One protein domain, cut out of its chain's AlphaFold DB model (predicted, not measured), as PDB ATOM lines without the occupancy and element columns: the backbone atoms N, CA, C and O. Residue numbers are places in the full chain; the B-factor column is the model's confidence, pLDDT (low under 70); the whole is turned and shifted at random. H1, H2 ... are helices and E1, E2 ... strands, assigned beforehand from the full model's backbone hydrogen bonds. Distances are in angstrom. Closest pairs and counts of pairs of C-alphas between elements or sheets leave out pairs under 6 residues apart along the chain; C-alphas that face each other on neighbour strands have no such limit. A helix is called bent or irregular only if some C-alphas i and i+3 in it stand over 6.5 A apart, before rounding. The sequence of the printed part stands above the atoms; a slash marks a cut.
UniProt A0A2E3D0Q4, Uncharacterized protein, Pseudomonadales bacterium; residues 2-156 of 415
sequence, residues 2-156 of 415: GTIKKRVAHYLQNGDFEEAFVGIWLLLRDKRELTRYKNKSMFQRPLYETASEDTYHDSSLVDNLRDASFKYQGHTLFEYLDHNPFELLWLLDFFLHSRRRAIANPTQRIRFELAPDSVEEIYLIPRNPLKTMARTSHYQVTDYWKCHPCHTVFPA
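What this domain is: This is residues 2 to 156 of the 415 residues of an uncharacterized protein of Pseudomonadales bacterium (UniProt A0A2E3D0Q4). A three-stranded antiparallel sheet, made of the long hairpin E1 and E2 with the shorter E3 beside E2, forms a wall, and helix H2 packs over one face of it with H1 and H9 on the two sides of H2. Short helices H3 to H6 string loosely from the end of H2 round to H9, and H10 lies away from the sheet and from the other helices. The printed part has 155 residues, in the order H1 to H9, E1, E2, H10, E3, with sheet order E1, E2, E3; the class is mixed, helices and strands. It is compact, with a radius of gyration of the C-alphas of 15.0 A, and rounded, spanning 41 by 36 by 31 A.

Where its parts are: In the sheet, E1 is residues 108 to 115, 21.2 A long, E2 is 118 to 126, 25.8 A, and E3 is 151 to 155, ending with C-alpha 155 at (141.736, 193.465, 151.224). H2 is residues 17 to 29, 18.1 A; H9, the longest helix, is 85 to 100, 22.3 A, beginning with C-alpha 85 at (155.597, 188.938, 138.774). H1, residues 2 to 14, 18.6 A, begins with C-alpha 2 at (145.322, 194.912, 130.953). The others are H3 at 31 to 38, H4 at 41 to 44, H5 at 47 to 50, H6 at 53 to 56, H7 at 59 to 64, H8 at 77 to 83 and H10 at 129 to 138. H10 is irregular, with C-alphas 134 and 137 7.1 A apart.

How they stand to each other: E1 and E2 are an antiparallel hairpin, with N 110 and O 122 2.8 A apart, within hydrogen-bond range. E2 and E3 are antiparallel, with N 125 and O 152 at 2.9 A. The sheet with H2 and H9 on one face makes two layers, a sheet and its helices. H2 lies over E1 and E2 at a height of 8.7 A; H1 only grazes the sheet, with residues 3 to 7. H2 touches H1, a helical hairpin at a shallow tilt of 23 degrees, closest at C-alphas 8 and 20, 4.7 A. H9, the hub, touches H2 at 33 degrees, only just shallow, opposite ways, closest at C-alphas 21 and 89, 5.9 A. H9 touches H7 with residues 91 to 95 alone, closest at C-alphas 59 and 95, 7.2 A, and only just touches H6, with 3 pairs of C-alphas within 8 A, the closest being C-alphas 56 and 94, 6.5 A. H1 touches H8 with residues 5 to 9 alone, closest at C-alphas 9 and 78, 6.7 A. H3 is close to H2 but not clearly touching; H4, H5 and H10 touch no helix. Every O i to N i+4 pair is within hydrogen-bond range in H1, H2, H3, H7, H8 and H9; H10 has 1 of 6, and 3 of 7 O i to N i+3 pairs, while H4, H5 and H6 are too short for an O i to N i+4 pair.

The domain as a whole: The C-alphas farthest apart, of Thr 50 and Asp 117, are 43.4 A apart. The printed part has no cut; the links H7 to H8 and H10 to E3 are long. Mean pLDDT of the printed part is 75.4, under 70 at residues 31 to 59, 68, 101 to 105 and 129 to 147.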
ATOM      1  N   GLY A   2     144.404 193.965 131.618       73.56
ATOM      2  CA  GLY A   2     145.322 194.912 130.953       73.56
ATOM      3  C   GLY A   2     145.410 196.267 131.672       73.56
ATOM      4  O   GLY A   2     146.476 196.867 131.737       73.56
ATOM      5  N   THR A   3     144.315 196.687 132.310       86.25
ATOM      6  CA  THR A   3     144.249 197.872 133.173       86.25
ATOM      7  C   THR A   3     145.170 197.792 134.395       86.25
ATOM      8  O   THR A   3     145.901 198.743 134.642       86.25
ATOM      9  N   ILE A   4     145.204 196.666 135.123       90.50
ATOM     10  CA  ILE A   4     146.030 196.527 136.339       90.50
ATOM     11  C   ILE A   4     147.516 196.552 135.972       90.50
ATOM     12  O   ILE A   4     148.271 197.290 136.586       90.50
ATOM     13  N   LYS A   5     147.936 195.828 134.924       90.06
ATOM     14  CA  LYS A   5     149.343 195.824 134.473       90.06
ATOM     15  C   LYS A   5     149.821 197.208 134.035       90.06
ATOM     16  O   LYS A   5     150.904 197.631 134.420       90.06
ATOM     17  N   LYS A   6     148.996 197.933 133.271       90.38
ATOM     18  CA  LYS A   6     149.289 199.318 132.874       90.38
ATOM     19  C   LYS A   6     149.432 200.237 134.089       90.38
ATOM     20  O   LYS A   6     150.347 201.048 134.114       90.38
ATOM     21  N   ARG A   7     148.571 200.077 135.101       92.12
ATOM     22  CA  ARG A   7     148.667 200.828 136.363       92.12
ATOM     23  C   ARG A   7     149.923 200.474 137.150       92.12
ATOM     24  O   ARG A   7     150.624 201.380 137.561       92.12
ATOM     25  N   VAL A   8     150.253 199.189 137.293       92.12
ATOM     26  CA  VAL A   8     151.504 198.748 137.938       92.12
ATOM     27  C   VAL A   8     152.718 199.378 137.255       92.12
ATOM     28  O   VAL A   8     153.560 199.950 137.936       92.12
ATOM     29  N   ALA A   9     152.793 199.329 135.922       90.38
ATOM     30  CA  ALA A   9     153.888 199.954 135.180       90.38
ATOM     31  C   ALA A   9     153.950 201.475 135.408       90.38
ATOM     32  O   ALA A   9     155.029 202.011 135.631       90.38
ATOM     33  N   HIS A  10     152.797 202.150 135.412       91.88
ATOM     34  CA  HIS A  10     152.704 203.578 135.710       91.88
ATOM     35  C   HIS A  10     153.198 203.914 137.127       91.88
ATOM     36  O   HIS A  10     154.020 204.810 137.290       91.88
ATOM     37  N   TYR A  11     152.758 203.160 138.138       94.12
ATOM     38  CA  TYR A  11     153.189 203.342 139.524       94.12
ATOM     39  C   TYR A  11     154.698 203.129 139.689       94.12
ATOM     40  O   TYR A  11     155.366 203.926 140.339       94.12
ATOM     41  N   LEU A  12     155.268 202.112 139.037       90.75
ATOM     42  CA  LEU A  12     156.715 201.878 139.051       90.75
ATOM     43  C   LEU A  12     157.499 203.038 138.421       90.75
ATOM     44  O   LEU A  12     158.480 203.491 139.005       90.75
ATOM     45  N   GLN A  13     157.030 203.569 137.288       89.00
ATOM     46  CA  GLN A  13     157.650 204.712 136.603       89.00
ATOM     47  C   GLN A  13     157.612 206.000 137.438       89.00
ATOM     48  O   GLN A  13     158.578 206.760 137.443       89.00
ATOM     49  N   ASN A  14     156.532 206.226 138.190       91.31
ATOM     50  CA  ASN A  14     156.403 207.387 139.077       91.31
ATOM     51  C   ASN A  14     157.113 207.201 140.430       91.31
ATOM     52  O   ASN A  14     157.320 208.168 141.162       91.31
ATOM     53  N   GLY A  15     157.499 205.971 140.777       89.75
ATOM     54  CA  GLY A  15     158.054 205.638 142.087       89.75
ATOM     55  C   GLY A  15     157.012 205.467 143.199       89.75
ATOM     56  O   GLY A  15     157.388 205.554 144.371       89.75
ATOM     57  N   ASP A  16     155.755 205.196 142.842       92.94
ATOM     58  CA  ASP A  16     154.639 204.834 143.730       92.94
ATOM     59  C   ASP A  16     154.718 203.329 144.068       92.94
ATOM     60  O   ASP A  16     153.928 202.489 143.623       92.94
ATOM     61  N   PHE A  17     155.786 202.938 144.768       92.38
ATOM     62  CA  PHE A  17     156.165 201.530 144.920       92.38
ATOM     63  C   PHE A  17     155.177 200.713 145.763       92.38
ATOM     64  O   PHE A  17     155.022 199.515 145.532       92.38
ATOM     65  N   GLU A  18     154.492 201.339 146.716       92.88
ATOM     66  CA  GLU A  18     153.415 200.739 147.498       92.88
ATOM     67  C   GLU A  18     152.217 200.321 146.633       92.88
ATOM     68  O   GLU A  18     151.738 199.188 146.718       92.88
ATOM     69  N   GLU A  19     151.747 201.216 145.768       94.75
ATOM     70  CA  GLU A  19     150.668 200.962 144.820       94.75
ATOM     71  C   GLU A  19     151.086 199.913 143.788       94.75
ATOM     72  O   GLU A  19     150.302 199.015 143.467       94.75
ATOM     73  N   ALA A  20     152.334 199.965 143.310       94.25
ATOM     74  CA  ALA A  20     152.890 198.938 142.434       94.25
ATOM     75  C   ALA A  20     152.903 197.557 143.108       94.25
ATOM     76  O   ALA A  20     152.435 196.584 142.513       94.25
ATOM     77  N   PHE A  21     153.376 197.476 144.358       93.75
ATOM     78  CA  PHE A  21     153.374 196.252 145.162       93.75
ATOM     79  C   PHE A  21     151.963 195.667 145.262       93.75
ATOM     80  O   PHE A  21     151.737 194.499 144.936       93.75
ATOM     81  N   VAL A  22     150.990 196.495 145.651       93.88
ATOM     82  CA  VAL A  22     149.585 196.094 145.775       93.88
ATOM     83  C   VAL A  22     149.000 195.650 144.433       93.88
ATOM     84  O   VAL A  22     148.299 194.639 144.370       93.88
ATOM     85  N   GLY A  23     149.309 196.349 143.343       94.12
ATOM     86  CA  GLY A  23     148.843 195.979 142.011       94.12
ATOM     87  C   GLY A  23     149.389 194.629 141.543       94.12
ATOM     88  O   GLY A  23     148.646 193.834 140.966       94.12
ATOM     89  N   ILE A  24     150.657 194.323 141.831       92.31
ATOM     90  CA  ILE A  24     151.251 193.013 141.523       92.31
ATOM     91  C   ILE A  24     150.630 191.924 142.400       92.31
ATOM     92  O   ILE A  24     150.265 190.862 141.894       92.31
ATOM     93  N   TRP A  25     150.434 192.193 143.691       92.00
ATOM     94  CA  TRP A  25     149.724 191.287 144.593       92.00
ATOM     95  C   TRP A  25     148.312 190.957 144.080       92.00
ATOM     96  O   TRP A  25     147.928 189.790 144.024       92.00
ATOM     97  N   LEU A  26     147.570 191.961 143.601       91.19
ATOM     98  CA  LEU A  26     146.248 191.784 142.992       91.19
ATOM     99  C   LEU A  26     146.285 190.925 141.723       91.19
ATOM    100  O   LEU A  26     145.395 190.096 141.527       91.19
ATOM    101  N   LEU A  27     147.308 191.092 140.873       88.94
ATOM    102  CA  LEU A  27     147.513 190.239 139.695       88.94
ATOM    103  C   LEU A  27     147.722 188.775 140.094       88.94
ATOM    104  O   LEU A  27     147.190 187.882 139.437       88.94
ATOM    105  N   LEU A  28     148.475 188.534 141.168       86.38
ATOM    106  CA  LEU A  28     148.785 187.191 141.656       86.38
ATOM    107  C   LEU A  28     147.655 186.555 142.465       86.38
ATOM    108  O   LEU A  28     147.593 185.334 142.551       86.38
ATOM    109  N   ARG A  29     146.753 187.345 143.050       84.75
ATOM    110  CA  ARG A  29     145.591 186.827 143.779       84.75
ATOM    111  C   ARG A  29     144.603 186.087 142.872       84.75
ATOM    112  O   ARG A  29     143.925 185.162 143.324       84.75
ATOM    113  N   ASP A  30     144.490 186.476 141.601       78.75
ATOM    114  CA  ASP A  30     143.595 185.806 140.656       78.75
ATOM    115  C   ASP A  30     144.090 184.373 140.363       78.75
ATOM    116  O   ASP A  30     145.154 184.150 139.778       78.75
ATOM    117  N   LYS A  31     143.288 183.368 140.750       65.25
ATOM    118  CA  LYS A  31     143.596 181.931 140.587       65.25
ATOM    119  C   LYS A  31     143.941 181.537 139.147       65.25
ATOM    120  O   LYS A  31     144.689 180.572 138.946       65.25
ATOM    121  N   ARG A  32     143.416 182.256 138.147       64.94
ATOM    122  CA  ARG A  32     143.725 181.997 136.731       64.94
ATOM    123  C   ARG A  32     145.197 182.263 136.434       64.94
ATOM    124  O   ARG A  32     145.845 181.464 135.761       64.94
ATOM    125  N   GLU A  33     145.740 183.330 137.003       62.56
ATOM    126  CA  GLU A  33     147.140 183.708 136.841       62.56
ATOM    127  C   GLU A  33     148.055 182.795 137.662       62.56
ATOM    128  O   GLU A  33     149.047 182.298 137.134       62.56
ATOM    129  N   LEU A  34     147.686 182.436 138.898       63.31
ATOM    130  CA  LEU A  34     148.459 181.469 139.699       63.31
ATOM    131  C   LEU A  34     148.714 180.154 138.962       63.31
ATOM    132  O   LEU A  34     149.827 179.631 138.992       63.31
ATOM    133  N   THR A  35     147.696 179.631 138.279       64.00
ATOM    134  CA  THR A  35     147.810 178.392 137.497       64.00
ATOM    135  C   THR A  35     148.790 178.554 136.331       64.00
ATOM    136  O   THR A  35     149.574 177.647 136.050       64.00
ATOM    137  N   ARG A  36     148.818 179.735 135.700       64.19
ATOM    138  CA  ARG A  36     149.767 180.077 134.631       64.19
ATOM    139  C   ARG A  36     151.216 180.097 135.126       64.19
ATOM    140  O   ARG A  36     152.106 179.671 134.391       64.19
ATOM    141  N   TYR A  37     151.457 180.554 136.355       63.97
ATOM    142  CA  TYR A  37     152.808 180.639 136.924       63.97
ATOM    143  C   TYR A  37     153.274 179.342 137.595       63.97
ATOM    144  O   TYR A  37     154.457 179.031 137.500       63.97
ATOM    145  N   LYS A  38     152.379 178.546 138.206       62.94
ATOM    146  CA  LYS A  38     152.711 177.252 138.852       62.94
ATOM    147  C   LYS A  38     153.418 176.258 137.926       62.94
ATOM    148  O   LYS A  38     154.218 175.459 138.397       62.94
ATOM    149  N   ASN A  39     153.162 176.340 136.620       57.50
ATOM    150  CA  ASN A  39     153.771 175.459 135.621       57.50
ATOM    151  C   ASN A  39     155.176 175.895 135.175       57.50
ATOM    152  O   ASN A  39     155.855 175.138 134.483       57.50
ATOM    153  N   LYS A  40     155.636 177.094 135.552       57.22
ATOM    154  CA  LYS A  40     157.022 177.518 135.334       57.22
ATOM    155  C   LYS A  40     157.839 177.083 136.552       57.22
ATOM    156  O   LYS A  40     157.465 177.387 137.679       57.22
ATOM    157  N   SER A  41     158.959 176.397 136.334       49.12
ATOM    158  CA  SER A  41     159.880 175.805 137.333       49.12
ATOM    159  C   SER A  41     160.476 176.767 138.382       49.12
ATOM    160  O   SER A  41     161.344 176.388 139.164       49.12
ATOM    161  N   MET A  42     159.998 178.008 138.443       51.81
ATOM    162  CA  MET A  42     160.485 179.101 139.280       51.81
ATOM    163  C   MET A  42     160.233 178.885 140.782       51.81
ATOM    164  O   MET A  42     160.895 179.495 141.612       51.81
ATOM    165  N   PHE A  43     159.327 177.972 141.149       53.22
ATOM    166  CA  PHE A  43     159.057 177.613 142.547       53.22
ATOM    167  C   PHE A  43     160.110 176.679 143.172       53.22
ATOM    168  O   PHE A  43     160.009 176.376 144.357       53.22
ATOM    169  N   GLN A  44     161.093 176.189 142.402       50.34
ATOM    170  CA  GLN A  44     162.034 175.161 142.872       50.34
ATOM    171  C   GLN A  44     163.338 175.690 143.478       50.34
ATOM    172  O   GLN A  44     164.093 174.896 144.035       50.34
ATOM    173  N   ARG A  45     163.619 176.997 143.420       48.16
ATOM    174  CA  ARG A  45     164.753 177.570 144.152       48.16
ATOM    175  C   ARG A  45     164.267 178.597 145.152       48.16
ATOM    176  O   ARG A  45     163.729 179.626 144.740       48.16
ATOM    177  N   PRO A  46     164.483 178.363 146.452       50.97
ATOM    178  CA  PRO A  46     164.323 179.422 147.402       50.97
ATOM    179  C   PRO A  46     165.397 180.492 147.106       50.97
ATOM    180  O   PRO A  46     166.543 180.333 147.499       50.97
ATOM    181  N   LEU A  47     165.029 181.609 146.463       50.44
ATOM    182  CA  LEU A  47     165.872 182.822 146.399       50.44
ATOM    183  C   LEU A  47     166.408 183.221 147.799       50.44
ATOM    184  O   LEU A  47     167.514 183.735 147.924       50.44
ATOM    185  N   TYR A  48     165.643 182.883 148.840       50.50
ATOM    186  CA  TYR A  48     165.944 182.941 150.275       50.50
ATOM    187  C   TYR A  48     167.267 182.274 150.701       50.50
ATOM    188  O   TYR A  48     167.883 182.757 151.642       50.50
ATOM    189  N   GLU A  49     167.690 181.158 150.091       52.09
ATOM    190  CA  GLU A  49     168.892 180.427 150.546       52.09
ATOM    191  C   GLU A  49     170.193 181.045 150.024       52.09
ATOM    192  O   GLU A  49     171.256 180.836 150.603       52.09
ATOM    193  N   THR A  50     170.115 181.809 148.934       48.06
ATOM    194  CA  THR A  50     171.292 182.363 148.250       48.06
ATOM    195  C   THR A  50     171.449 183.866 148.409       48.06
ATOM    196  O   THR A  50     172.536 184.381 148.165       48.06
ATOM    197  N   ALA A  51     170.389 184.583 148.771       50.84
ATOM    198  CA  ALA A  51     170.447 186.027 148.899       50.84
ATOM    199  C   ALA A  51     170.883 186.419 150.319       50.84
ATOM    200  O   ALA A  51     170.143 186.235 151.286       50.84
ATOM    201  N   SER A  52     172.102 186.947 150.445       55.72
ATOM    202  CA  SER A  52     172.539 187.626 151.667       55.72
ATOM    203  C   SER A  52     171.731 188.914 151.858       55.72
ATOM    204  O   SER A  52     171.193 189.451 150.885       55.72
ATOM    205  N   GLU A  53     171.657 189.451 153.086       55.50
ATOM    206  CA  GLU A  53     171.058 190.780 153.329       55.50
ATOM    207  C   GLU A  53     171.606 191.832 152.339       55.50
ATOM    208  O   GLU A  53     170.846 192.660 151.843       55.50
ATOM    209  N   ASP A  54     172.878 191.717 151.945       57.34
ATOM    210  CA  ASP A  54     173.539 192.613 150.988       57.34
ATOM    211  C   ASP A  54     172.941 192.572 149.573       57.34
ATOM    212  O   ASP A  54     172.949 193.582 148.875       57.34
ATOM    213  N   THR A  55     172.381 191.438 149.138       56.69
ATOM    214  CA  THR A  55     171.845 191.295 147.769       56.69
ATOM    215  C   THR A  55     170.517 192.045 147.600       56.69
ATOM    216  O   THR A  55     170.178 192.484 146.506       56.69
ATOM    217  N   TYR A  56     169.769 192.239 148.691       55.88
ATOM    218  CA  TYR A  56     168.493 192.966 148.695       55.88
ATOM    219  C   TYR A  56     168.642 194.470 148.947       55.88
ATOM    220  O   TYR A  56     167.673 195.222 148.823       55.88
ATOM    221  N   HIS A  57     169.847 194.914 149.306       57.72
ATOM    222  CA  HIS A  57     170.172 196.323 149.495       57.72
ATOM    223  C   HIS A  57     170.603 197.028 148.211       57.72
ATOM    224  O   HIS A  57     170.896 198.223 148.262       57.72
ATOM    225  N   ASP A  58     170.587 196.340 147.066       64.56
ATOM    226  CA  ASP A  58     170.845 196.970 145.780       64.56
ATOM    227  C   ASP A  58     169.661 197.858 145.360       64.56
ATOM    228  O   ASP A  58     168.804 197.491 144.550       64.56
ATOM    229  N   SER A  59     169.599 199.055 145.948       65.94
ATOM    230  CA  SER A  59     168.621 200.084 145.602       65.94
ATOM    231  C   SER A  59     168.691 200.446 144.122       65.94
ATOM    232  O   SER A  59     167.676 200.868 143.573       65.94
ATOM    233  N   SER A  60     169.832 200.205 143.458       73.38
ATOM    234  CA  SER A  60     170.002 200.496 142.039       73.38
ATOM    235  C   SER A  60     169.021 199.705 141.179       73.38
ATOM    236  O   SER A  60     168.476 200.261 140.232       73.38
ATOM    237  N   LEU A  61     168.693 198.457 141.536       71.62
ATOM    238  CA  LEU A  61     167.734 197.661 140.772       71.62
ATOM    239  C   LEU A  61     166.330 198.277 140.802       71.62
ATOM    240  O   LEU A  61     165.664 198.326 139.772       71.62
ATOM    241  N   VAL A  62     165.886 198.767 141.962       73.38
ATOM    242  CA  VAL A  62     164.559 199.385 142.098       73.38
ATOM    243  C   VAL A  62     164.540 200.818 141.576       73.38
ATOM    244  O   VAL A  62     163.555 201.227 140.966       73.38
ATOM    245  N   ASP A  63     165.634 201.560 141.732       75.25
ATOM    246  CA  ASP A  63     165.794 202.873 141.110       75.25
ATOM    247  C   ASP A  63     165.752 202.760 139.578       75.25
ATOM    248  O   ASP A  63     165.115 203.582 138.917       75.25
ATOM    249  N   ASN A  64     166.312 201.685 139.017       78.62
ATOM    250  CA  ASN A  64     166.236 201.386 137.592       78.62
ATOM    251  C   ASN A  64     164.809 201.045 137.121       78.62
ATOM    252  O   ASN A  64     164.481 201.321 135.972       78.62
ATOM    253  N   LEU A  65     163.919 200.522 137.982       76.56
ATOM    254  CA  LEU A  65     162.514 200.252 137.614       76.56
ATOM    255  C   LEU A  65     161.720 201.524 137.263       76.56
ATOM    256  O   LEU A  65     160.644 201.417 136.671       76.56
ATOM    257  N   ARG A  66     162.233 202.715 137.604       77.88
ATOM    258  CA  ARG A  66     161.638 204.003 137.212       77.88
ATOM    259  C   ARG A  66     161.886 204.351 135.749       77.88
ATOM    260  O   ARG A  66     161.100 205.085 135.150       77.88
ATOM    261  N   ASP A  67     162.973 203.851 135.171       77.94
ATOM    262  CA  ASP A  67     163.328 204.142 133.790       77.94
ATOM    263  C   ASP A  67     162.451 203.306 132.846       77.94
ATOM    264  O   ASP A  67     162.519 202.080 132.805       77.94
ATOM    265  N   ALA A  68     161.611 203.971 132.049       69.06
ATOM    266  CA  ALA A  68     160.749 203.306 131.073       69.06
ATOM    267  C   ALA A  68     161.535 202.535 129.993       69.06
ATOM    268  O   ALA A  68     160.974 201.645 129.348       69.06
ATOM    269  N   SER A  69     162.815 202.865 129.795       74.19
ATOM    270  CA  SER A  69     163.736 202.158 128.906       74.19
ATOM    271  C   SER A  69     164.478 201.002 129.585       74.19
ATOM    272  O   SER A  69     165.172 200.241 128.902       74.19
ATOM    273  N   PHE A  70     164.301 200.826 130.902       75.56
ATOM    274  CA  PHE A  70     164.940 199.768 131.665       75.56
ATOM    275  C   PHE A  70     164.596 198.395 131.099       75.56
ATOM    276  O   PHE A  70     163.431 198.028 130.903       75.56
ATOM    277  N   LYS A  71     165.656 197.619 130.867       74.44
ATOM    278  CA  LYS A  71     165.565 196.208 130.529       74.44
ATOM    279  C   LYS A  71     166.229 195.392 131.619       74.44
ATOM    280  O   LYS A  71     167.446 195.454 131.773       74.44
ATOM    281  N   TYR A  72     165.455 194.572 132.318       71.44
ATOM    282  CA  TYR A  72     166.005 193.584 133.241       71.44
ATOM    283  C   TYR A  72     166.037 192.227 132.557       71.44
ATOM    284  O   TYR A  72     165.023 191.758 132.041       71.44
ATOM    285  N   GLN A  73     167.225 191.621 132.491       74.12
ATOM    286  CA  GLN A  73     167.449 190.367 131.760       74.12
ATOM    287  C   GLN A  73     166.948 190.422 130.297       74.12
ATOM    288  O   GLN A  73     166.486 189.430 129.746       74.12
ATOM    289  N   GLY A  74     167.021 191.600 129.661       78.81
ATOM    290  CA  GLY A  74     166.589 191.815 128.274       78.81
ATOM    291  C   GLY A  74     165.094 192.094 128.076       78.81
ATOM    292  O   GLY A  74     164.706 192.443 126.963       78.81
ATOM    293  N   HIS A  75     164.281 192.016 129.131       79.44
ATOM    294  CA  HIS A  75     162.843 192.281 129.091       79.44
ATOM    295  C   HIS A  75     162.525 193.720 129.490       79.44
ATOM    296  O   HIS A  75     163.049 194.216 130.487       79.44
ATOM    297  N   THR A  76     161.624 194.371 128.755       84.56
ATOM    298  CA  THR A  76     160.961 195.602 129.216       84.56
ATOM    299  C   THR A  76     160.236 195.350 130.537       84.56
ATOM    300  O   THR A  76     159.875 194.216 130.851       84.56
ATOM    301  N   LEU A  77     159.940 196.406 131.297       78.94
ATOM    302  CA  LEU A  77     159.199 196.277 132.556       78.94
ATOM    303  C   LEU A  77     157.871 195.510 132.404       78.94
ATOM    304  O   LEU A  77     157.508 194.707 133.261       78.94
ATOM    305  N   PHE A  78     157.155 195.735 131.299       82.88
ATOM    306  CA  PHE A  78     155.881 195.068 131.031       82.88
ATOM    307  C   PHE A  78     156.064 193.573 130.732       82.88
ATOM    308  O   PHE A  78     155.340 192.744 131.277       82.88
ATOM    309  N   GLU A  79     157.060 193.221 129.916       84.56
ATOM    310  CA  GLU A  79     157.424 191.822 129.658       84.56
ATOM    311  C   GLU A  79     157.893 191.139 130.945       84.56
ATOM    312  O   GLU A  79     157.503 190.011 131.237       84.56
ATOM    313  N   TYR A  80     158.677 191.834 131.766       81.88
ATOM    314  CA  TYR A  80     159.157 191.293 133.025       81.88
ATOM    315  C   TYR A  80     158.013 191.040 134.017       81.88
ATOM    316  O   TYR A  80     157.972 189.974 134.628       81.88
ATOM    317  N   LEU A  81     157.030 191.942 134.112       83.38
ATOM    318  CA  LEU A  81     155.809 191.728 134.898       83.38
ATOM    319  C   LEU A  81     154.995 190.516 134.405       83.38
ATOM    320  O   LEU A  81     154.375 189.823 135.209       83.38
ATOM    321  N   ASP A  82     155.003 190.237 133.100       83.81
ATOM    322  CA  ASP A  82     154.333 189.073 132.502       83.81
ATOM    323  C   ASP A  82     155.083 187.758 132.735       83.81
ATOM    324  O   ASP A  82     154.481 186.676 132.794       83.81
ATOM    325  N   HIS A  83     156.406 187.822 132.836       82.81
ATOM    326  CA  HIS A  83     157.246 186.641 132.967       82.81
ATOM    327  C   HIS A  83     157.554 186.289 134.427       82.81
ATOM    328  O   HIS A  83     157.522 185.097 134.745       82.81
ATOM    329  N   ASN A  84     157.765 187.290 135.291       82.81
ATOM    330  CA  ASN A  84     158.341 187.166 136.637       82.81
ATOM    331  C   ASN A  84     157.633 188.030 137.721       82.81
ATOM    332  O   ASN A  84     158.305 188.664 138.538       82.81
ATOM    333  N   PRO A  85     156.287 188.065 137.813       86.06
ATOM    334  CA  PRO A  85     155.597 188.938 138.774       86.06
ATOM    335  C   PRO A  85     155.899 188.607 140.245       86.06
ATOM    336  O   PRO A  85     155.884 189.500 141.086       86.06
ATOM    337  N   PHE A  86     156.194 187.344 140.573       83.31
ATOM    338  CA  PHE A  86     156.578 186.947 141.933       83.31
ATOM    339  C   PHE A  86     157.926 187.531 142.355       83.31
ATOM    340  O   PHE A  86     158.034 188.023 143.474       83.31
ATOM    341  N   GLU A  87     158.927 187.484 141.471       82.44
ATOM    342  CA  GLU A  87     160.255 188.048 141.731       82.44
ATOM    343  C   GLU A  87     160.150 189.560 141.929       82.44
ATOM    344  O   GLU A  87     160.669 190.091 142.906       82.44
ATOM    345  N   LEU A  88     159.373 190.245 141.084       85.81
ATOM    346  CA  LEU A  88     159.141 191.680 141.226       85.81
ATOM    347  C   LEU A  88     158.414 192.037 142.533       85.81
ATOM    348  O   LEU A  88     158.818 192.972 143.220       85.81
ATOM    349  N   LEU A  89     157.373 191.283 142.905       88.38
ATOM    350  CA  LEU A  89     156.671 191.483 144.178       88.38
ATOM    351  C   LEU A  89     157.617 191.315 145.371       88.38
ATOM    352  O   LEU A  89     157.564 192.082 146.327       88.38
ATOM    353  N   TRP A  90     158.505 190.328 145.292       84.19
ATOM    354  CA  TRP A  90     159.541 190.068 146.281       84.19
ATOM    355  C   TRP A  90     160.561 191.201 146.393       84.19
ATOM    356  O   TRP A  90     160.831 191.672 147.494       84.19
ATOM    357  N   LEU A  91     161.099 191.665 145.266       84.38
ATOM    358  CA  LEU A  91     162.041 192.784 145.227       84.38
ATOM    359  C   LEU A  91     161.429 194.042 145.853       84.38
ATOM    360  O   LEU A  91     162.059 194.690 146.690       84.38
ATOM    361  N   LEU A  92     160.173 194.343 145.511       89.00
ATOM    362  CA  LEU A  92     159.447 195.462 146.103       89.00
ATOM    363  C   LEU A  92     159.192 195.265 147.604       89.00
ATOM    364  O   LEU A  92     159.290 196.236 148.347       89.00
ATOM    365  N   ASP A  93     158.924 194.043 148.078       88.25
ATOM    366  CA  ASP A  93     158.738 193.758 149.512       88.25
ATOM    367  C   ASP A  93     159.951 194.200 150.344       88.25
ATOM    368  O   ASP A  93     159.823 194.941 151.326       88.25
ATOM    369  N   PHE A  94     161.143 193.769 149.921       84.62
ATOM    370  CA  PHE A  94     162.404 194.093 150.586       84.62
ATOM    371  C   PHE A  94     162.770 195.567 150.440       84.62
ATOM    372  O   PHE A  94     163.215 196.191 151.404       84.62
ATOM    373  N   PHE A  95     162.543 196.148 149.264       86.12
ATOM    374  CA  PHE A  95     162.786 197.566 149.034       86.12
ATOM    375  C   PHE A  95     161.900 198.461 149.908       86.12
ATOM    376  O   PHE A  95     162.384 199.385 150.564       86.12
ATOM    377  N   LEU A  96     160.599 198.169 149.984       87.06
ATOM    378  CA  LEU A  96     159.682 198.887 150.868       87.06
ATOM    379  C   LEU A  96     160.113 198.745 152.333       87.06
ATOM    380  O   LEU A  96     160.063 199.712 153.095       87.06
ATOM    381  N   HIS A  97     160.601 197.565 152.724       83.75
ATOM    382  CA  HIS A  97     161.113 197.330 154.070       83.75
ATOM    383  C   HIS A  97     162.363 198.161 154.377       83.75
ATOM    384  O   HIS A  97     162.443 198.784 155.441       83.75
ATOM    385  N   SER A  98     163.331 198.197 153.457       81.38
ATOM    386  CA  SER A  98     164.594 198.913 153.645       81.38
ATOM    387  C   SER A  98     164.373 200.424 153.764       81.38
ATOM    388  O   SER A  98     164.928 201.042 154.675       81.38
ATOM    389  N   ARG A  99     163.470 201.006 152.959       80.06
ATOM    390  CA  ARG A  99     163.080 202.425 153.078       80.06
ATOM    391  C   ARG A  99     162.374 202.737 154.396       80.06
ATOM    392  O   ARG A  99     162.562 203.814 154.960       80.06
ATOM    393  N   ARG A 100     161.571 201.802 154.916       70.94
ATOM    394  CA  ARG A 100     160.776 202.007 156.139       70.94
ATOM    395  C   ARG A 100     161.533 201.802 157.437       70.94
ATOM    396  O   ARG A 100     161.056 202.285 158.459       70.94
ATOM    397  N   ARG A 101     162.734 201.210 157.437       60.53
ATOM    398  CA  ARG A 101     163.603 201.240 158.633       60.53
ATOM    399  C   ARG A 101     163.846 202.678 159.143       60.53
ATOM    400  O   ARG A 101     164.133 202.845 160.324       60.53
ATOM    401  N   ALA A 102     163.644 203.699 158.301       46.91
ATOM    402  CA  ALA A 102     163.748 205.115 158.655       46.91
ATOM    403  C   ALA A 102     162.459 205.772 159.213       46.91
ATOM    404  O   ALA A 102     162.545 206.856 159.784       46.91
ATOM    405  N   ILE A 103     161.268 205.169 159.070       46.72
ATOM    406  CA  ILE A 103     159.974 205.814 159.384       46.72
ATOM    407  C   ILE A 103     159.137 204.890 160.277       46.72
ATOM    408  O   ILE A 103     159.016 203.700 160.018       46.72
ATOM    409  N   ALA A 104     158.539 205.424 161.344       54.75
ATOM    410  CA  ALA A 104     157.732 204.665 162.300       54.75
ATOM    411  C   ALA A 104     156.483 204.013 161.655       54.75
ATOM    412  O   ALA A 104     155.404 204.584 161.708       54.75
ATOM    413  N   ASN A 105     156.651 202.819 161.069       56.81
ATOM    414  CA  ASN A 105     155.672 201.856 160.535       56.81
ATOM    415  C   ASN A 105     154.177 202.216 160.688       56.81
ATOM    416  O   ASN A 105     153.504 201.645 161.555       56.81
ATOM    417  N   PRO A 106     153.605 203.084 159.834       71.88
ATOM    418  CA  PRO A 106     152.163 203.180 159.751       71.88
ATOM    419  C   PRO A 106     151.635 202.014 158.906       71.88
ATOM    420  O   PRO A 106     152.131 201.728 157.816       71.88
ATOM    421  N   THR A 107     150.606 201.344 159.415       81.88
ATOM    422  CA  THR A 107     149.666 200.596 158.577       81.88
ATOM    423  C   THR A 107     149.164 201.525 157.476       81.88
ATOM    424  O   THR A 107     148.705 202.627 157.774       81.88
ATOM    425  N   GLN A 108     149.226 201.084 156.223       87.25
ATOM    426  CA  GLN A 108     148.695 201.848 155.100       87.25
ATOM    427  C   GLN A 108     147.418 201.213 154.574       87.25
ATOM    428  O   GLN A 108     147.305 199.991 154.510       87.25
ATOM    429  N   ARG A 109     146.472 202.068 154.187       91.69
ATOM    430  CA  ARG A 109     145.252 201.698 153.473       91.69
ATOM    431  C   ARG A 109     145.347 202.299 152.077       91.69
ATOM    432  O   ARG A 109     145.266 203.513 151.926       91.69
ATOM    433  N   ILE A 110     145.568 201.446 151.089       93.06
ATOM    434  CA  ILE A 110     145.766 201.815 149.688       93.06
ATOM    435  C   ILE A 110     144.442 201.619 148.959       93.06
ATOM    436  O   ILE A 110     143.821 200.563 149.068       93.06
ATOM    437  N   ARG A 111     144.000 202.642 148.227       94.75
ATOM    438  CA  ARG A 111     142.830 202.569 147.345       94.75
ATOM    439  C   ARG A 111     143.324 202.258 145.938       94.75
ATOM    440  O   ARG A 111     143.917 203.120 145.299       94.75
ATOM    441  N   PHE A 112     143.093 201.039 145.467       93.25
ATOM    442  CA  PHE A 112     143.535 200.589 144.154       93.25
ATOM    443  C   PHE A 112     142.349 200.508 143.190       93.25
ATOM    444  O   PHE A 112     141.402 199.756 143.402       93.25
ATOM    445  N   GLU A 113     142.391 201.282 142.110       91.12
ATOM    446  CA  GLU A 113     141.338 201.292 141.094       91.12
ATOM    447  C   GLU A 113     141.539 200.132 140.097       91.12
ATOM    448  O   GLU A 113     142.460 200.129 139.275       91.12
ATOM    449  N   LEU A 114     140.669 199.125 140.163       87.75
ATOM    450  CA  LEU A 114     140.658 197.958 139.277       87.75
ATOM    451  C   LEU A 114     140.059 198.293 137.895       87.75
ATOM    452  O   LEU A 114     140.496 197.744 136.876       87.75
ATOM    453  N   ALA A 115     139.065 199.188 137.869       88.75
ATOM    454  CA  ALA A 115     138.331 199.689 136.700       88.75
ATOM    455  C   ALA A 115     137.685 201.061 137.030       88.75
ATOM    456  O   ALA A 115     137.616 201.373 138.216       88.75
ATOM    457  N   PRO A 116     137.173 201.836 136.045       86.69
ATOM    458  CA  PRO A 116     136.643 203.196 136.259       86.69
ATOM    459  C   PRO A 116     135.648 203.371 137.421       86.69
ATOM    460  O   PRO A 116     135.613 204.433 138.027       86.69
ATOM    461  N   ASP A 117     134.913 202.316 137.791       88.12
ATOM    462  CA  ASP A 117     133.940 202.321 138.897       88.12
ATOM    463  C   ASP A 117     134.205 201.212 139.933       88.12
ATOM    464  O   ASP A 117     133.331 200.823 140.706       88.12
ATOM    465  N   SER A 118     135.412 200.642 139.930       90.88
ATOM    466  CA  SER A 118     135.791 199.539 140.811       90.88
ATOM    467  C   SER A 118     137.066 199.897 141.552       90.88
ATOM    468  O   SER A 118     138.156 199.887 140.981       90.88
ATOM    469  N   VAL A 119     136.920 200.211 142.837       92.31
ATOM    470  CA  VAL A 119     138.031 200.484 143.749       92.31
ATOM    471  C   VAL A 119     138.061 199.399 144.805       92.31
ATOM    472  O   VAL A 119     137.041 199.084 145.414       92.31
ATOM    473  N   GLU A 120     139.246 198.857 145.037       93.19
ATOM    474  CA  GLU A 120     139.502 197.955 146.140       93.19
ATOM    475  C   GLU A 120     140.400 198.636 147.162       93.19
ATOM    476  O   GLU A 120     141.415 199.246 146.826       93.19
ATOM    477  N   GLU A 121     140.011 198.552 148.427       95.31
ATOM    478  CA  GLU A 121     140.818 199.065 149.522       95.31
ATOM    479  C   GLU A 121     141.636 197.930 150.117       95.31
ATOM    480  O   GLU A 121     141.110 196.856 150.397       95.31
ATOM    481  N   ILE A 122     142.934 198.156 150.277       93.75
ATOM    482  CA  ILE A 122     143.902 197.115 150.606       93.75
ATOM    483  C   ILE A 122     144.772 197.608 151.747       93.75
ATOM    484  O   ILE A 122     145.255 198.740 151.732       93.75
ATOM    485  N   TYR A 123     144.976 196.755 152.743       92.69
ATOM    486  CA  TYR A 123     145.915 197.037 153.813       92.69
ATOM    487  C   TYR A 123     147.301 196.529 153.446       92.69
ATOM    488  O   TYR A 123     147.456 195.373 153.065       92.69
ATOM    489  N   LEU A 124     148.302 197.391 153.611       91.25
ATOM    490  CA  LEU A 124     149.719 197.061 153.505       91.25
ATOM    491  C   LEU A 124     150.370 197.291 154.871       91.25
ATOM    492  O   LEU A 124     150.494 198.427 155.343       91.25
ATOM    493  N   ILE A 125     150.755 196.199 155.531       87.50
ATOM    494  CA  ILE A 125     151.243 196.214 156.913       87.50
ATOM    495  C   ILE A 125     152.697 195.748 156.964       87.50
ATOM    496  O   ILE A 125     152.964 194.598 156.625       87.50
ATOM    497  N   PRO A 126     153.641 196.578 157.441       84.38
ATOM    498  CA  PRO A 126     155.013 196.141 157.668       84.38
ATOM    499  C   PRO A 126     155.114 195.035 158.725       84.38
ATOM    500  O   PRO A 126     154.504 195.111 159.791       84.38
ATOM    501  N   ARG A 127     155.966 194.051 158.457       79.62
ATOM    502  CA  ARG A 127     156.344 192.939 159.333       79.62
ATOM    503  C   ARG A 127     157.805 193.082 159.750       79.62
ATOM    504  O   ARG A 127     158.591 193.803 159.139       79.62
ATOM    505  N   ASN A 128     158.182 192.358 160.800       72.62
ATOM    506  CA  ASN A 128     159.583 192.195 161.173       72.62
ATOM    507  C   ASN A 128     160.156 190.936 160.489       72.62
ATOM    508  O   ASN A 128     159.848 189.831 160.947       72.62
ATOM    509  N   PRO A 129     160.984 191.068 159.435       63.56
ATOM    510  CA  PRO A 129     161.432 189.935 158.630       63.56
ATOM    511  C   PRO A 129     162.300 188.956 159.419       63.56
ATOM    512  O   PRO A 129     162.165 187.756 159.216       63.56
ATOM    513  N   LEU A 130     163.095 189.410 160.396       56.41
ATOM    514  CA  LEU A 130     163.950 188.522 161.200       56.41
ATOM    515  C   LEU A 130     163.140 187.489 161.995       56.41
ATOM    516  O   LEU A 130     163.578 186.358 162.187       56.41
ATOM    517  N   LYS A 131     161.917 187.843 162.416       58.59
ATOM    518  CA  LYS A 131     161.000 186.897 163.071       58.59
ATOM    519  C   LYS A 131     160.182 186.081 162.062       58.59
ATOM    520  O   LYS A 131     159.641 185.047 162.452       58.59
ATOM    521  N   THR A 132     160.099 186.521 160.802       55.97
ATOM    522  CA  THR A 132     159.280 185.937 159.725       55.97
ATOM    523  C   THR A 132     160.058 184.999 158.794       55.97
ATOM    524  O   THR A 132     159.485 184.030 158.318       55.97
ATOM    525  N   MET A 133     161.353 185.206 158.551       47.84
ATOM    526  CA  MET A 133     162.133 184.402 157.594       47.84
ATOM    527  C   MET A 133     162.492 183.008 158.118       47.84
ATOM    528  O   MET A 133     162.501 182.056 157.345       47.84
ATOM    529  N   ALA A 134     162.615 182.829 159.439       48.72
ATOM    530  CA  ALA A 134     162.648 181.494 160.048       48.72
ATOM    531  C   ALA A 134     161.361 180.676 159.782       48.72
ATOM    532  O   ALA A 134     161.296 179.495 160.106       48.72
ATOM    533  N   ARG A 135     160.314 181.309 159.228       52.91
ATOM    534  CA  ARG A 135     158.988 180.725 159.030       52.91
ATOM    535  C   ARG A 135     158.804 180.130 157.628       52.91
ATOM    536  O   ARG A 135     158.096 179.143 157.511       52.91
ATOM    537  N   THR A 136     159.405 180.681 156.569       50.81
ATOM    538  CA  THR A 136     159.004 180.389 155.172       50.81
ATOM    539  C   THR A 136     159.506 179.065 154.590       50.81
ATOM    540  O   THR A 136     158.940 178.605 153.605       50.81
ATOM    541  N   SER A 137     160.510 178.414 155.184       48.31
ATOM    542  CA  SER A 137     161.105 177.184 154.628       48.31
ATOM    543  C   SER A 137     160.247 175.920 154.794       48.31
ATOM    544  O   SER A 137     160.556 174.900 154.189       48.31
ATOM    545  N   HIS A 138     159.178 175.960 155.601       50.09
ATOM    546  CA  HIS A 138     158.402 174.767 155.984       50.09
ATOM    547  C   HIS A 138     156.949 174.760 155.486       50.09
ATOM    548  O   HIS A 138     156.213 173.802 155.735       50.09
ATOM    549  N   TYR A 139     156.499 175.810 154.802       53.56
ATOM    550  CA  TYR A 139     155.108 175.899 154.371       53.56
ATOM    551  C   TYR A 139     154.890 175.157 153.050       53.56
ATOM    552  O   TYR A 139     155.662 175.282 152.102       53.56
ATOM    553  N   GLN A 140     153.793 174.401 152.961       52.12
ATOM    554  CA  GLN A 140     153.263 173.929 151.681       52.12
ATOM    555  C   GLN A 140     152.610 175.127 150.992       52.12
ATOM    556  O   GLN A 140     151.393 175.290 151.014       52.12
ATOM    557  N   VAL A 141     153.437 176.039 150.480       51.12
ATOM    558  CA  VAL A 141     152.986 177.346 150.011       51.12
ATOM    559  C   VAL A 141     152.278 177.193 148.664       51.12
ATOM    560  O   VAL A 141     152.840 177.382 147.590       51.12
ATOM    561  N   THR A 142     151.002 176.830 148.691       54.84
ATOM    562  CA  THR A 142     150.153 176.890 147.497       54.84
ATOM    563  C   THR A 142     149.693 178.321 147.184       54.84
ATOM    564  O   THR A 142     149.247 178.545 146.053       54.84
ATOM    565  N   ASP A 143     149.898 179.264 148.122       65.38
ATOM    566  CA  ASP A 143     149.473 180.675 148.107       65.38
ATOM    567  C   ASP A 143     150.629 181.667 148.426       65.38
ATOM    568  O   ASP A 143     150.544 182.480 149.344       65.38
ATOM    569  N   TYR A 144     151.731 181.632 147.660       61.06
ATOM    570  CA  TYR A 144     152.936 182.476 147.879       61.06
ATOM    571  C   TYR A 144     152.671 183.986 147.910       61.06
ATOM    572  O   TYR A 144     153.428 184.745 148.505       61.06
ATOM    573  N   TRP A 145     151.588 184.421 147.279       61.81
ATOM    574  CA  TRP A 145     151.168 185.815 147.235       61.81
ATOM    575  C   TRP A 145     150.588 186.316 148.568       61.81
ATOM    576  O   TRP A 145     150.380 187.507 148.720       61.81
ATOM    577  N   LYS A 146     150.300 185.444 149.542       67.31
ATOM    578  CA  LYS A 146     149.748 185.857 150.844       67.31
ATOM    579  C   LYS A 146     150.814 186.128 151.904       67.31
ATOM    580  O   LYS A 146     150.559 186.841 152.870       67.31
ATOM    581  N   CYS A 147     151.997 185.541 151.747       64.19
ATOM    582  CA  CYS A 147     153.021 185.499 152.785       64.19
ATOM    583  C   CYS A 147     154.305 186.163 152.291       64.19
ATOM    584  O   CYS A 147     155.228 185.476 151.856       64.19
ATOM    585  N   HIS A 148     154.382 187.490 152.398       78.88
ATOM    586  CA  HIS A 148     155.625 188.205 152.118       78.88
ATOM    587  C   HIS A 148     156.495 188.308 153.380       78.88
ATOM    588  O   HIS A 148     155.954 188.453 154.488       78.88
ATOM    589  N   PRO A 149     157.830 188.182 153.259       75.94
ATOM    590  CA  PRO A 149     158.742 188.272 154.399       75.94
ATOM    591  C   PRO A 149     158.582 189.560 155.213       75.94
ATOM    592  O   PRO A 149     158.633 189.523 156.449       75.94
ATOM    593  N   CYS A 150     158.369 190.680 154.527       83.94
ATOM    594  CA  CYS A 150     158.425 192.009 155.109       83.94
ATOM    595  C   CYS A 150     157.075 192.713 155.195       83.94
ATOM    596  O   CYS A 150     156.976 193.649 155.986       83.94
ATOM    597  N   HIS A 151     156.049 192.284 154.458       87.06
ATOM    598  CA  HIS A 151     154.715 192.880 154.538       87.06
ATOM    599  C   HIS A 151     153.589 191.840 154.583       87.06
ATOM    600  O   HIS A 151     153.685 190.737 154.052       87.06
ATOM    601  N   THR A 152     152.494 192.199 155.245       86.12
ATOM    602  CA  THR A 152     151.216 191.487 155.179       86.12
ATOM    603  C   THR A 152     150.268 192.324 154.331       86.12
ATOM    604  O   THR A 152     150.142 193.529 154.567       86.12
ATOM    605  N   VAL A 153     149.611 191.686 153.356       88.62
ATOM    606  CA  VAL A 153     148.648 192.337 152.459       88.62
ATOM    607  C   VAL A 153     147.351 191.555 152.395       88.62
ATOM    608  O   VAL A 153     147.355 190.350 152.151       88.62
ATOM    609  N   PHE A 154     146.240 192.254 152.612       89.94
ATOM    610  CA  PHE A 154     144.892 191.707 152.506       89.94
ATOM    611  C   PHE A 154     143.888 192.816 152.171       89.94
ATOM    612  O   PHE A 154     144.148 193.994 152.449       89.94
ATOM    613  N   PRO A 155     142.738 192.474 151.567       91.56
ATOM    614  CA  PRO A 155     141.736 193.465 151.224       91.56
ATOM    615  C   PRO A 155     140.969 193.902 152.475       91.56
ATOM    616  O   PRO A 155     140.764 193.128 153.410       91.56
ATOM    617  N   ALA A 156     140.516 195.152 152.491       93.00
ATOM    618  CA  ALA A 156     139.690 195.698 153.561       93.00
ATOM    619  C   ALA A 156     138.274 195.106 153.573       93.00
ATOM    620  O   ALA A 156     137.545 195.313 154.537       93.00
TER     621      ALA A 156